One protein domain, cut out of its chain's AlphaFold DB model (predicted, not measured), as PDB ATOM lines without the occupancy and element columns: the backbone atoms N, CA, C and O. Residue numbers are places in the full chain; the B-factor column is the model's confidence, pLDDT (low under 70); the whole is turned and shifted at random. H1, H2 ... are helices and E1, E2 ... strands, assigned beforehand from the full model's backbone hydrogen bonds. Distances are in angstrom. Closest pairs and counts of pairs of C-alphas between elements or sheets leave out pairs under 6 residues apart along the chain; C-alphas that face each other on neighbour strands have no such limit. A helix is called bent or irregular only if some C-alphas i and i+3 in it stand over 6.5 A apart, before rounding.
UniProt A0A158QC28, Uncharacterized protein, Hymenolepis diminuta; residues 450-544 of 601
ATOM      1  N   ILE A 450     246.485  12.775 -84.978       84.56
ATOM      2  CA  ILE A 450     245.308  12.916 -84.114       84.56
ATOM      3  C   ILE A 450     245.669  13.832 -82.955       84.56
ATOM      4  O   ILE A 450     246.496  13.470 -82.130       84.56
ATOM      5  N   TYR A 451     244.988  14.969 -82.859       81.62
ATOM      6  CA  TYR A 451     245.173  15.910 -81.751       81.62
ATOM      7  C   TYR A 451     243.897  16.053 -80.924       81.62
ATOM      8  O   TYR A 451     243.941  16.205 -79.708       81.62
ATOM      9  N   ASN A 452     242.738  15.950 -81.583       85.12
ATOM     10  CA  ASN A 452     241.439  16.175 -80.963       85.12
ATOM     11  C   ASN A 452     240.476  15.000 -81.155       85.12
ATOM     12  O   ASN A 452     240.618  14.166 -82.052       85.12
ATOM     13  N   ARG A 453     239.381  15.019 -80.382       86.62
ATOM     14  CA  ARG A 453     238.230  14.113 -80.546       86.62
ATOM     15  C   ARG A 453     237.716  14.058 -81.986       86.62
ATOM     16  O   ARG A 453     237.357  12.995 -82.482       86.62
ATOM     17  N   VAL A 454     237.662  15.212 -82.646       88.69
ATOM     18  CA  VAL A 454     237.169  15.336 -84.025       88.69
ATOM     19  C   VAL A 454     238.089  14.610 -85.004       88.69
ATOM     20  O   VAL A 454     237.604  13.966 -85.933       88.69
ATOM     21  N   ASP A 455     239.398  14.675 -84.782       89.25
ATOM     22  CA  ASP A 455     240.385  14.026 -85.643       89.25
ATOM     23  C   ASP A 455     240.337  12.509 -85.459       89.25
ATOM     24  O   ASP A 455     240.339  11.774 -86.446       89.25
ATOM     25  N   LEU A 456     240.153  12.043 -84.216       89.25
ATOM     26  CA  LEU A 456     239.934  10.626 -83.926       89.25
ATOM     27  C   LEU A 456     238.648  10.109 -84.589       89.25
ATOM     28  O   LEU A 456     238.665   9.058 -85.221       89.25
ATOM     29  N   TYR A 457     237.550  10.868 -84.526       89.69
ATOM     30  CA  TYR A 457     236.302  10.518 -85.214       89.69
ATOM     31  C   TYR A 457     236.484  10.421 -86.736       89.69
ATOM     32  O   TYR A 457     236.042   9.452 -87.354       89.69
ATOM     33  N   LYS A 458     237.155  11.403 -87.355       90.25
ATOM     34  CA  LYS A 458     237.448  11.389 -88.800       90.25
ATOM     35  C   LYS A 458     238.289  10.174 -89.178       90.25
ATOM     36  O   LYS A 458     238.013   9.546 -90.199       90.25
ATOM     37  N   LEU A 459     239.284   9.841 -88.358       90.19
ATOM     38  CA  LEU A 459     240.144   8.689 -88.583       90.19
ATOM     39  C   LEU A 459     239.363   7.375 -88.475       90.19
ATOM     40  O   LEU A 459     239.428   6.565 -89.393       90.19
ATOM     41  N   LEU A 460     238.574   7.189 -87.416       89.62
ATOM     42  CA  LEU A 460     237.753   5.988 -87.229       89.62
ATOM     43  C   LEU A 460     236.741   5.813 -88.368       89.62
ATOM     44  O   LEU A 460     236.658   4.737 -88.957       89.62
ATOM     45  N   LYS A 461     236.052   6.889 -88.768       89.31
ATOM     46  CA  LYS A 461     235.129   6.868 -89.913       89.31
ATOM     47  C   LYS A 461     235.840   6.530 -91.227       89.31
ATOM     48  O   LYS A 461     235.297   5.834 -92.079       89.31
ATOM     49  N   HIS A 462     237.065   7.016 -91.413       90.12
ATOM     50  CA  HIS A 462     237.872   6.684 -92.584       90.12
ATOM     51  C   HIS A 462     238.281   5.206 -92.612       90.12
ATOM     52  O   HIS A 462     238.286   4.593 -93.680       90.12
ATOM     53  N   TYR A 463     238.616   4.641 -91.452       90.12
ATOM     54  CA  TYR A 463     238.977   3.232 -91.303       90.12
ATOM     55  C   TYR A 463     237.795   2.309 -91.594       90.12
ATOM     56  O   TYR A 463     237.967   1.323 -92.312       90.12
ATOM     57  N   ASP A 464     236.607   2.672 -91.117       87.69
ATOM     58  CA  ASP A 464     235.370   1.939 -91.380       87.69
ATOM     59  C   ASP A 464     234.984   1.977 -92.865       87.69
ATOM     60  O   ASP A 464     234.875   0.936 -93.511       87.69
ATOM     61  N   ASN A 465     234.950   3.173 -93.467       85.88
ATOM     62  CA  ASN A 465     234.651   3.343 -94.894       85.88
ATOM     63  C   ASN A 465     235.604   2.562 -95.815       85.88
ATOM     64  O   ASN A 465     235.226   2.166 -96.918       85.88
ATOM     65  N   LYS A 466     236.861   2.375 -95.395       85.44
ATOM     66  CA  LYS A 466     237.868   1.608 -96.142       85.44
ATOM     67  C   LYS A 466     237.923   0.127 -95.762       85.44
ATOM     68  O   LYS A 466     238.681  -0.611 -96.391       85.44
ATOM     69  N   GLY A 467     237.174  -0.308 -94.750       83.38
ATOM     70  CA  GLY A 467     237.229  -1.674 -94.231       83.38
ATOM     71  C   GLY A 467     238.600  -2.054 -93.658       83.38
ATOM     72  O   GLY A 467     239.004  -3.210 -93.753       83.38
ATOM     73  N   LEU A 468     239.344  -1.087 -93.107       81.56
ATOM     74  CA  LEU A 468     240.679  -1.306 -92.524       81.56
ATOM     75  C   LEU A 468     240.623  -1.883 -91.102       81.56
ATOM     76  O   LEU A 468     241.655  -2.284 -90.567       81.56
ATOM     77  N   GLY A 469     239.427  -1.968 -90.514       84.56
ATOM     78  CA  GLY A 469     239.207  -2.486 -89.169       84.56
ATOM     79  C   GLY A 469     239.413  -1.430 -88.083       84.56
ATOM     80  O   GLY A 469     239.294  -0.233 -88.334       84.56
ATOM     81  N   GLY A 470     239.674  -1.891 -86.861       86.12
ATOM     82  CA  GLY A 470     239.864  -1.037 -85.690       86.12
ATOM     83  C   GLY A 470     241.311  -0.577 -85.518       86.12
ATOM     84  O   GLY A 470     242.238  -1.170 -86.070       86.12
ATOM     85  N   ILE A 471     241.492   0.480 -84.735       89.62
ATOM     86  CA  ILE A 471     242.789   1.093 -84.432       89.62
ATOM     87  C   ILE A 471     243.230   0.644 -83.038       89.62
ATOM     88  O   ILE A 471     242.416   0.620 -82.114       89.62
ATOM     89  N   GLU A 472     244.499   0.268 -82.867       90.25
ATOM     90  CA  GLU A 472     245.025  -0.115 -81.551       90.25
ATOM     91  C   GLU A 472     245.085   1.107 -80.615       90.25
ATOM     92  O   GLU A 472     245.427   2.215 -81.031       90.25
ATOM     93  N   TYR A 473     244.769   0.906 -79.333       89.06
ATOM     94  CA  TYR A 473     244.809   1.963 -78.315       89.06
ATOM     95  C   TYR A 473     246.203   2.583 -78.187       89.06
ATOM     96  O   TYR A 473     246.314   3.800 -78.075       89.06
ATOM     97  N   ASP A 474     247.254   1.765 -78.260       87.50
ATOM     98  CA  ASP A 474     248.642   2.216 -78.117       87.50
ATOM     99  C   ASP A 474     249.025   3.236 -79.196       87.50
ATOM    100  O   ASP A 474     249.708   4.217 -78.906       87.50
ATOM    101  N   ASP A 475     248.514   3.063 -80.419       88.19
ATOM    102  CA  ASP A 475     248.747   4.008 -81.511       88.19
ATOM    103  C   ASP A 475     248.044   5.357 -81.261       88.19
ATOM    104  O   ASP A 475     248.521   6.401 -81.700       88.19
ATOM    105  N   ILE A 476     246.905   5.358 -80.561       87.56
ATOM    106  CA  ILE A 476     246.161   6.579 -80.212       87.56
ATOM    107  C   ILE A 476     246.795   7.257 -78.989       87.56
ATOM    108  O   ILE A 476     246.923   8.480 -78.966       87.56
ATOM    109  N   ALA A 477     247.256   6.475 -78.010       87.06
ATOM    110  CA  ALA A 477     248.007   6.947 -76.847       87.06
ATOM    111  C   ALA A 477     249.398   7.498 -77.215       87.06
ATOM    112  O   ALA A 477     249.986   8.270 -76.464       87.06
ATOM    113  N   GLU A 478     249.940   7.128 -78.376       86.44
ATOM    114  CA  GLU A 478     251.135   7.760 -78.943       86.44
ATOM    115  C   GLU A 478     250.857   9.166 -79.501       86.44
ATOM    116  O   GLU A 478     251.778   9.975 -79.573       86.44
ATOM    117  N   CYS A 479     249.603   9.476 -79.845       84.62
ATOM    118  CA  CYS A 479     249.217  10.762 -80.429       84.62
ATOM    119  C   CYS A 479     248.682  11.759 -79.387       84.62
ATOM    120  O   CYS A 479     248.880  12.960 -79.532       84.62
ATOM    121  N   VAL A 480     247.986  11.281 -78.345       84.06
ATOM    122  CA  VAL A 480     247.272  12.145 -77.389       84.06
ATOM    123  C   VAL A 480     247.509  11.716 -75.940       84.06
ATOM    124  O   VAL A 480     247.315  10.550 -75.598       84.06
ATOM    125  N   LYS A 481     247.846  12.684 -75.071       78.94
ATOM    126  CA  LYS A 481     248.166  12.480 -73.642       78.94
ATOM    127  C   LYS A 481     247.038  11.809 -72.853       78.94
ATOM    128  O   LYS A 481     247.274  10.840 -72.142       78.94
ATOM    129  N   ASP A 482     245.802  12.270 -73.051       83.81
ATOM    130  CA  ASP A 482     244.601  11.727 -72.402       83.81
ATOM    131  C   ASP A 482     243.738  10.925 -73.392       83.81
ATOM    132  O   ASP A 482     242.535  11.177 -73.542       83.81
ATOM    133  N   ALA A 483     244.335   9.957 -74.098       84.25
ATOM    134  CA  ALA A 483     243.632   9.135 -75.090       84.25
ATOM    135  C   ALA A 483     242.320   8.534 -74.547       84.25
ATOM    136  O   ALA A 483     241.287   8.592 -75.212       84.25
ATOM    137  N   ASP A 484     242.317   8.058 -73.299       86.50
ATOM    138  CA  ASP A 484     241.121   7.553 -72.620       86.50
ATOM    139  C   ASP A 484     239.994   8.579 -72.504       86.50
ATOM    140  O   ASP A 484     238.822   8.249 -72.691       86.50
ATOM    141  N   LYS A 485     240.326   9.833 -72.194       87.44
ATOM    142  CA  LYS A 485     239.344  10.917 -72.081       87.44
ATOM    143  C   LYS A 485     238.763  11.246 -73.452       87.44
ATOM    144  O   LYS A 485     237.555  11.445 -73.570       87.44
ATOM    145  N   VAL A 486     239.601  11.240 -74.488       85.94
ATOM    146  CA  VAL A 486     239.173  11.466 -75.873       85.94
ATOM    147  C   VAL A 486     238.265  10.337 -76.361       85.94
ATOM    148  O   VAL A 486     237.199  10.618 -76.907       85.94
ATOM    149  N   ILE A 487     238.609   9.077 -76.093       88.19
ATOM    150  CA  ILE A 487     237.776   7.917 -76.442       88.19
ATOM    151  C   ILE A 487     236.449   7.961 -75.678       88.19
ATOM    152  O   ILE A 487     235.388   7.865 -76.286       88.19
ATOM    153  N   LYS A 488     236.468   8.211 -74.362       87.81
ATOM    154  CA  LYS A 488     235.235   8.362 -73.567       87.81
ATOM    155  C   LYS A 488     234.358   9.509 -74.070       87.81
ATOM    156  O   LYS A 488     233.140   9.384 -74.083       87.81
ATOM    157  N   SER A 489     234.957  10.605 -74.544       86.94
ATOM    158  CA  SER A 489     234.215  11.744 -75.102       86.94
ATOM    159  C   SER A 489     233.534  11.457 -76.451       86.94
ATOM    160  O   SER A 489     232.667  12.230 -76.874       86.94
ATOM    161  N   LEU A 490     233.915  10.373 -77.141       84.38
ATOM    162  CA  LEU A 490     233.223   9.878 -78.336       84.38
ATOM    163  C   LEU A 490     231.943   9.104 -77.988       84.38
ATOM    164  O   LEU A 490     231.051   9.015 -78.837       84.38
ATOM    165  N   GLY A 491     231.822   8.603 -76.752       83.00
ATOM    166  CA  GLY A 491     230.653   7.867 -76.271       83.00
ATOM    167  C   GLY A 491     230.260   6.742 -77.227       83.00
ATOM    168  O   GLY A 491     231.107   5.973 -77.672       83.00
ATOM    169  N   ASP A 492     228.987   6.716 -77.618       80.25
ATOM    170  CA  ASP A 492     228.398   5.659 -78.452       80.25
ATOM    171  C   ASP A 492     228.962   5.570 -79.879       80.25
ATOM    172  O   ASP A 492     228.615   4.646 -80.606       80.25
ATOM    173  N   THR A 493     229.782   6.528 -80.325       83.62
ATOM    174  CA  THR A 493     230.342   6.533 -81.693       83.62
ATOM    175  C   THR A 493     231.612   5.697 -81.841       83.62
ATOM    176  O   THR A 493     232.041   5.428 -82.964       83.62
ATOM    177  N   ALA A 494     232.211   5.273 -80.729       85.19
ATOM    178  CA  ALA A 494     233.390   4.424 -80.717       85.19
ATOM    179  C   ALA A 494     233.110   3.161 -79.897       85.19
ATOM    180  O   ALA A 494     232.637   3.238 -78.764       85.19
ATOM    181  N   PHE A 495     233.410   1.998 -80.467       84.38
ATOM    182  CA  PHE A 495     233.309   0.714 -79.784       84.38
ATOM    183  C   PHE A 495     234.692   0.271 -79.316       84.38
ATOM    184  O   PHE A 495     235.618   0.139 -80.115       84.38
ATOM    185  N   ASP A 496     234.827   0.048 -78.016       87.81
ATOM    186  CA  ASP A 496     236.079  -0.343 -77.382       87.81
ATOM    187  C   ASP A 496     236.087  -1.849 -77.114       87.81
ATOM    188  O   ASP A 496     235.262  -2.368 -76.359       87.81
ATOM    189  N   TYR A 497     237.013  -2.557 -77.757       87.69
ATOM    190  CA  TYR A 497     237.142  -4.000 -77.654       87.69
ATOM    191  C   TYR A 497     238.516  -4.394 -77.129       87.69
ATOM    192  O   TYR A 497     239.552  -4.099 -77.727       87.69
ATOM    193  N   MET A 498     238.526  -5.155 -76.040       90.19
ATOM    194  CA  MET A 498     239.735  -5.793 -75.542       90.19
ATOM    195  C   MET A 498     239.817  -7.216 -76.077       90.19
ATOM    196  O   MET A 498     238.956  -8.050 -75.797       90.19
ATOM    197  N   ASN A 499     240.874  -7.515 -76.828       85.56
ATOM    198  CA  ASN A 499     241.094  -8.868 -77.308       85.56
ATOM    199  C   ASN A 499     241.477  -9.777 -76.122       85.56
ATOM    200  O   ASN A 499     242.527  -9.561 -75.514       85.56
ATOM    201  N   PRO A 500     240.695 -10.827 -75.808       84.69
ATOM    202  CA  PRO A 500     240.946 -11.676 -74.644       84.69
ATOM    203  C   PRO A 500     242.260 -12.462 -74.747       84.69
ATOM    204  O   PRO A 500     242.832 -12.836 -73.727       84.69
ATOM    205  N   LYS A 501     242.765 -12.699 -75.966       81.25
ATOM    206  CA  LYS A 501     244.003 -13.459 -76.199       81.25
ATOM    207  C   LYS A 501     245.248 -12.586 -76.099       81.25
ATOM    208  O   LYS A 501     246.232 -12.989 -75.492       81.25
ATOM    209  N   THR A 502     245.222 -11.406 -76.716       83.31
ATOM    210  CA  THR A 502     246.399 -10.522 -76.788       83.31
ATOM    211  C   THR A 502     246.406  -9.443 -75.712       83.31
ATOM    212  O   THR A 502     247.410  -8.754 -75.578       83.31
ATOM    213  N   LYS A 503     245.297  -9.264 -74.976       86.12
ATOM    214  CA  LYS A 503     245.048  -8.147 -74.043       86.12
ATOM    215  C   LYS A 503     245.221  -6.760 -74.676       86.12
ATOM    216  O   LYS A 503     245.238  -5.758 -73.970       86.12
ATOM    217  N   LYS A 504     245.320  -6.693 -76.007       87.94
ATOM    218  CA  LYS A 504     245.379  -5.443 -76.754       87.94
ATOM    219  C   LYS A 504     243.987  -4.846 -76.848       87.94
ATOM    220  O   LYS A 504     243.022  -5.550 -77.161       87.94
ATOM    221  N   ARG A 505     243.915  -3.546 -76.606       89.75
ATOM    222  CA  ARG A 505     242.695  -2.756 -76.705       89.75
ATOM    223  C   ARG A 505     242.609  -2.143 -78.099       89.75
ATOM    224  O   ARG A 505     243.577  -1.551 -78.569       89.75
ATOM    225  N   VAL A 506     241.484  -2.341 -78.772       89.81
ATOM    226  CA  VAL A 506     241.252  -1.922 -80.156       89.81
ATOM    227  C   VAL A 506     239.946  -1.144 -80.216       89.81
ATOM    228  O   VAL A 506     238.915  -1.611 -79.734       89.81
ATOM    229  N   ILE A 507     239.997   0.037 -80.821       90.44
ATOM    230  CA  ILE A 507     238.860   0.944 -80.949       90.44
ATOM    231  C   ILE A 507     238.326   0.880 -82.376       90.44
ATOM    232  O   ILE A 507     239.063   1.053 -83.348       90.44
ATOM    233  N   TYR A 508     237.026   0.648 -82.490       89.19
ATOM    234  CA  TYR A 508     236.285   0.583 -83.742       89.19
ATOM    235  C   TYR A 508     235.340   1.774 -83.863       89.19
ATOM    236  O   TYR A 508     234.901   2.348 -82.866       89.19
ATOM    237  N   PHE A 509     235.002   2.131 -85.097       89.06
ATOM    238  CA  PHE A 509     233.888   3.032 -85.351       89.06
ATOM    239  C   PHE A 509     232.573   2.292 -85.091       89.06
ATOM    240  O   PHE A 509     232.394   1.178 -85.579       89.06
ATOM    241  N   ASN A 510     231.669   2.895 -84.322       86.50
ATOM    242  CA  ASN A 510     230.331   2.356 -84.110       86.50
ATOM    243  C   ASN A 510     229.323   3.177 -84.911       86.50
ATOM    244  O   ASN A 510     229.023   4.325 -84.568       86.50
ATOM    245  N   ASP A 511     228.804   2.588 -85.984       80.31
ATOM    246  CA  ASP A 511     227.745   3.214 -86.757       80.31
ATOM    247  C   ASP A 511     226.386   2.923 -86.108       80.31
ATOM    248  O   ASP A 511     225.966   1.772 -85.960       80.31
ATOM    249  N   LYS A 512     225.676   3.991 -85.732       75.88
ATOM    250  CA  LYS A 512     224.387   3.924 -85.022       75.88
ATOM    251  C   LYS A 512     223.304   3.203 -85.820       75.88
ATOM    252  O   LYS A 512     222.299   2.794 -85.250       75.88
ATOM    253  N   ILE A 513     223.499   3.053 -87.129       70.69
ATOM    254  CA  ILE A 513     222.599   2.305 -88.012       70.69
ATOM    255  C   ILE A 513     222.507   0.830 -87.586       70.69
ATOM    256  O   ILE A 513     221.456   0.215 -87.750       70.69
ATOM    257  N   TYR A 514     223.574   0.274 -87.003       71.25
ATOM    258  CA  TYR A 514     223.628  -1.128 -86.580       71.25
ATOM    259  C   TYR A 514     223.342  -1.335 -85.089       71.25
ATOM    260  O   TYR A 514     223.412  -2.467 -84.607       71.25
ATOM    261  N   ASP A 515     222.999  -0.272 -84.355       74.44
ATOM    262  CA  ASP A 515     222.701  -0.354 -82.927       74.44
ATOM    263  C   ASP A 515     221.292  -0.930 -82.700       74.44
ATOM    264  O   ASP A 515     220.282  -0.229 -82.582       74.44
ATOM    265  N   LEU A 516     221.214  -2.260 -82.710       75.25
ATOM    266  CA  LEU A 516     219.993  -3.014 -82.454       75.25
ATOM    267  C   LEU A 516     219.691  -2.998 -80.951       75.25
ATOM    268  O   LEU A 516     220.298  -3.720 -80.154       75.25
ATOM    269  N   LYS A 517     218.688  -2.207 -80.562       78.00
ATOM    270  CA  LYS A 517     218.117  -2.241 -79.212       78.00
ATOM    271  C   LYS A 517     217.339  -3.536 -79.015       78.00
ATOM    272  O   LYS A 517     216.167  -3.634 -79.357       78.00
ATOM    273  N   VAL A 518     218.031  -4.538 -78.490       82.69
ATOM    274  CA  VAL A 518     217.467  -5.850 -78.178       82.69
ATOM    275  C   VAL A 518     217.340  -5.997 -76.668       82.69
ATOM    276  O   VAL A 518     218.327  -5.819 -75.943       82.69
ATOM    277  N   ASP A 519     216.144  -6.366 -76.216       87.25
ATOM    278  CA  ASP A 519     215.844  -6.578 -74.803       87.25
ATOM    279  C   ASP A 519     216.728  -7.663 -74.187       87.25
ATOM    280  O   ASP A 519     217.102  -8.656 -74.821       87.25
ATOM    281  N   ASN A 520     217.061  -7.487 -72.908       84.25
ATOM    282  CA  ASN A 520     217.908  -8.434 -72.187       84.25
ATOM    283  C   ASN A 520     217.276  -9.828 -72.099       84.25
ATOM    284  O   ASN A 520     218.004 -10.819 -72.121       84.25
ATOM    285  N   ASP A 521     215.947  -9.918 -72.066       87.25
ATOM    286  CA  ASP A 521     215.241 -11.198 -72.052       87.25
ATOM    287  C   ASP A 521     215.325 -11.903 -73.406       87.25
ATOM    288  O   ASP A 521     215.590 -13.104 -73.451       87.25
ATOM    289  N   PHE A 522     215.259 -11.160 -74.516       86.25
ATOM    290  CA  PHE A 522     215.551 -11.718 -75.836       86.25
ATOM    291  C   PHE A 522     217.006 -12.182 -75.937       86.25
ATOM    292  O   PHE A 522     217.264 -13.272 -76.435       86.25
ATOM    293  N   LYS A 523     217.972 -11.415 -75.411       84.75
ATOM    294  CA  LYS A 523     219.386 -11.839 -75.379       84.75
ATOM    295  C   LYS A 523     219.584 -13.121 -74.567       84.75
ATOM    296  O   LYS A 523     220.401 -13.954 -74.953       84.75
ATOM    297  N   LYS A 524     218.868 -13.287 -73.450       87.94
ATOM    298  CA  LYS A 524     218.892 -14.520 -72.647       87.94
ATOM    299  C   LYS A 524     218.271 -15.686 -73.409       87.94
ATOM    300  O   LYS A 524     218.906 -16.730 -73.490       87.94
ATOM    301  N   MET A 525     217.100 -15.491 -74.016       86.62
ATOM    302  CA  MET A 525     216.451 -16.508 -74.848       86.62
ATOM    303  C   MET A 525     217.355 -16.928 -76.008       86.62
ATOM    304  O   MET A 525     217.629 -18.110 -76.171       86.62
ATOM    305  N   TRP A 526     217.923 -15.968 -76.738       84.56
ATOM    306  CA  TRP A 526     218.845 -16.228 -77.841       84.56
ATOM    307  C   TRP A 526     220.081 -17.024 -77.405       84.56
ATOM    308  O   TRP A 526     220.478 -17.962 -78.083       84.56
ATOM    309  N   ARG A 527     220.669 -16.692 -76.247       82.94
ATOM    310  CA  ARG A 527     221.812 -17.435 -75.684       82.94
ATOM    311  C   ARG A 527     221.435 -18.803 -75.116       82.94
ATOM    312  O   ARG A 527     222.295 -19.670 -75.050       82.94
ATOM    313  N   SER A 528     220.187 -18.991 -74.686       82.88
ATOM    314  CA  SER A 528     219.689 -20.279 -74.179       82.88
ATOM    315  C   SER A 528     219.431 -21.299 -75.290       82.88
ATOM    316  O   SER A 528     219.406 -22.498 -75.026       82.88
ATOM    317  N   VAL A 529     219.280 -20.835 -76.535       78.50
ATOM    318  CA  VAL A 529     219.221 -21.700 -77.714       78.50
ATOM    319  C   VAL A 529     220.636 -22.213 -77.999       78.50
ATOM    320  O   VAL A 529     221.436 -21.560 -78.666       78.50
ATOM    321  N   CYS A 530     220.962 -23.380 -77.446       63.94
ATOM    322  CA  CYS A 530     222.245 -24.038 -77.658       63.94
ATOM    323  C   CYS A 530     222.202 -24.860 -78.955       63.94
ATOM    324  O   CYS A 530     221.461 -25.834 -79.054       63.94
ATOM    325  N   VAL A 531     222.986 -24.447 -79.953       68.00
ATOM    326  CA  VAL A 531     223.136 -25.149 -81.246       68.00
ATOM    327  C   VAL A 531     224.505 -25.845 -81.342       68.00
ATOM    328  O   VAL A 531     224.776 -26.559 -82.295       68.00
ATOM    329  N   GLU A 532     225.378 -25.675 -80.343       61.12
ATOM    330  CA  GLU A 532     226.773 -26.148 -80.383       61.12
ATOM    331  C   GLU A 532     226.920 -27.678 -80.348       61.12
ATOM    332  O   GLU A 532     227.957 -28.191 -80.754       61.12
ATOM    333  N   SER A 533     225.897 -28.410 -79.898       60.09
ATOM    334  CA  SER A 533     225.902 -29.879 -79.826       60.09
ATOM    335  C   SER A 533     224.993 -30.556 -80.856       60.09
ATOM    336  O   SER A 533     224.745 -31.753 -80.739       60.09
ATOM    337  N   VAL A 534     224.428 -29.803 -81.803       67.31
ATOM    338  CA  VAL A 534     223.505 -30.331 -82.814       67.31
ATOM    339  C   VAL A 534     224.199 -30.262 -84.166       67.31
ATOM    340  O   VAL A 534     224.530 -29.172 -84.630       67.31
ATOM    341  N   ASP A 535     224.424 -31.419 -84.790       71.75
ATOM    342  CA  ASP A 535     225.051 -31.476 -86.110       71.75
ATOM    343  C   ASP A 535     224.241 -30.661 -87.125       71.75
ATOM    344  O   ASP A 535     223.008 -30.603 -87.059       71.75
ATOM    345  N   GLU A 536     224.925 -30.049 -88.097       73.44
ATOM    346  CA  GLU A 536     224.290 -29.201 -89.117       73.44
ATOM    347  C   GLU A 536     223.140 -29.922 -89.847       73.44
ATOM    348  O   GLU A 536     222.144 -29.292 -90.208       73.44
ATOM    349  N   GLU A 537     223.236 -31.246 -90.000       76.19
ATOM    350  CA  GLU A 537     222.204 -32.107 -90.590       76.19
ATOM    351  C   GLU A 537     220.936 -32.191 -89.725       76.19
ATOM    352  O   GLU A 537     219.829 -32.048 -90.243       76.19
ATOM    353  N   HIS A 538     221.083 -32.318 -88.405       73.19
ATOM    354  CA  HIS A 538     219.964 -32.371 -87.463       73.19
ATOM    355  C   HIS A 538     219.268 -31.009 -87.334       73.19
ATOM    356  O   HIS A 538     218.037 -30.936 -87.284       73.19
ATOM    357  N   VAL A 539     220.033 -29.909 -87.344       75.94
ATOM    358  CA  VAL A 539     219.458 -28.554 -87.418       75.94
ATOM    359  C   VAL A 539     218.676 -28.388 -88.723       75.94
ATOM    360  O   VAL A 539     217.587 -27.814 -88.737       75.94
ATOM    361  N   GLN A 540     219.196 -28.922 -89.827       74.12
ATOM    362  CA  GLN A 540     218.568 -28.832 -91.139       74.12
ATOM    363  C   GLN A 540     217.297 -29.683 -91.260       74.12
ATOM    364  O   GLN A 540     216.313 -29.208 -91.831       74.12
ATOM    365  N   GLU A 541     217.275 -30.900 -90.716       77.44
ATOM    366  CA  GLU A 541     216.056 -31.706 -90.617       77.44
ATOM    367  C   GLU A 541     215.007 -31.019 -89.747       77.44
ATOM    368  O   GLU A 541     213.846 -30.932 -90.150       77.44
ATOM    369  N   TYR A 542     215.413 -30.443 -88.610       77.62
ATOM    370  CA  TYR A 542     214.518 -29.695 -87.730       77.62
ATOM    371  C   TYR A 542     213.893 -28.479 -88.435       77.62
ATOM    372  O   TYR A 542     212.686 -28.241 -88.334       77.62
ATOM    373  N   LEU A 543     214.685 -27.727 -89.207       79.88
ATOM    374  CA  LEU A 543     214.193 -26.602 -90.008       79.88
ATOM    375  C   LEU A 543     213.276 -27.069 -91.148       79.88
ATOM    376  O   LEU A 543     212.216 -26.479 -91.360       79.88
ATOM    377  N   THR A 544     213.621 -28.167 -91.823       78.88
ATOM    378  CA  THR A 544     212.829 -28.742 -92.922       78.88
ATOM    379  C   THR A 544     211.481 -29.280 -92.429       78.88
ATOM    380  O   THR A 544     210.456 -29.016 -93.056       78.88
TER     381      THR A 544
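This is residues 450 to 544 of the 601 residues of an uncharacterized protein of Hymenolepis diminuta (UniProt A0A158QC28). A small head gathers three helices, H1, H2 and H3, round a two-stranded hairpin of E1 and E2, and a long arm leads away from it through H4 to H5 at the far end. In that arm residues 516 to 530 and 532 to 538 stick out free. The printed part has 95 residues with five named helices and two named strands, in the order H1, H2, H3, E1, E2, H4, H5; the class is mostly helix and the sheet, E1 - E2, is antiparallel. The whole is only just loose, close to extended, with a radius of gyration of the C-alphas of 18.6 A and spans of 56 by 28 by 25 A.

Begin at the hairpin of E1, residues 494 to 498, and E2, residues 505 to 509, where N 495 and O 508, 2.8 A apart, are within hydrogen-bond range. Look next at H1, residues 453 to 465: its closest C-alpha to E2 is that of Leu 460, 5.2 A from that of Phe 509. With residues 453 to 457 alone H1 touches H3, residues 483 to 493, at a steep tilt of 56 degrees, the same way; the closest C-alphas, of Arg 453 and Val 486, are 5.5 A apart. H2, residues 473 to 477, and H3 only just touch, with 3 pairs of C-alphas within 8 A, and only at the corner; the closest, of Ala 477 and Ala 483, are 5.2 A apart. H4, residues 520 to 528, and H5, residues 536 to 544, are apart. Every O i to N i+4 pair is within hydrogen-bond range in H1, H2, H4 and H5, and 4 of 7 in H3.

Find C-alpha 453 at (238.230, 14.113, -80.546); from there H1 runs 18.3 A. H3, 15.1 A long, is irregular, with C-alphas 489 and 492 9.1 A apart. E1 measures 13.1 A and E2 13.6 A. H5 ends at C-alpha 544, (212.829, -28.742, -92.922).

The C-alphas farthest apart, of Lys 481 and Thr 544, are 57.6 A apart. The printed part has no cut, and no link is long. Look for pLDDT under 70 at residues 530 to 534.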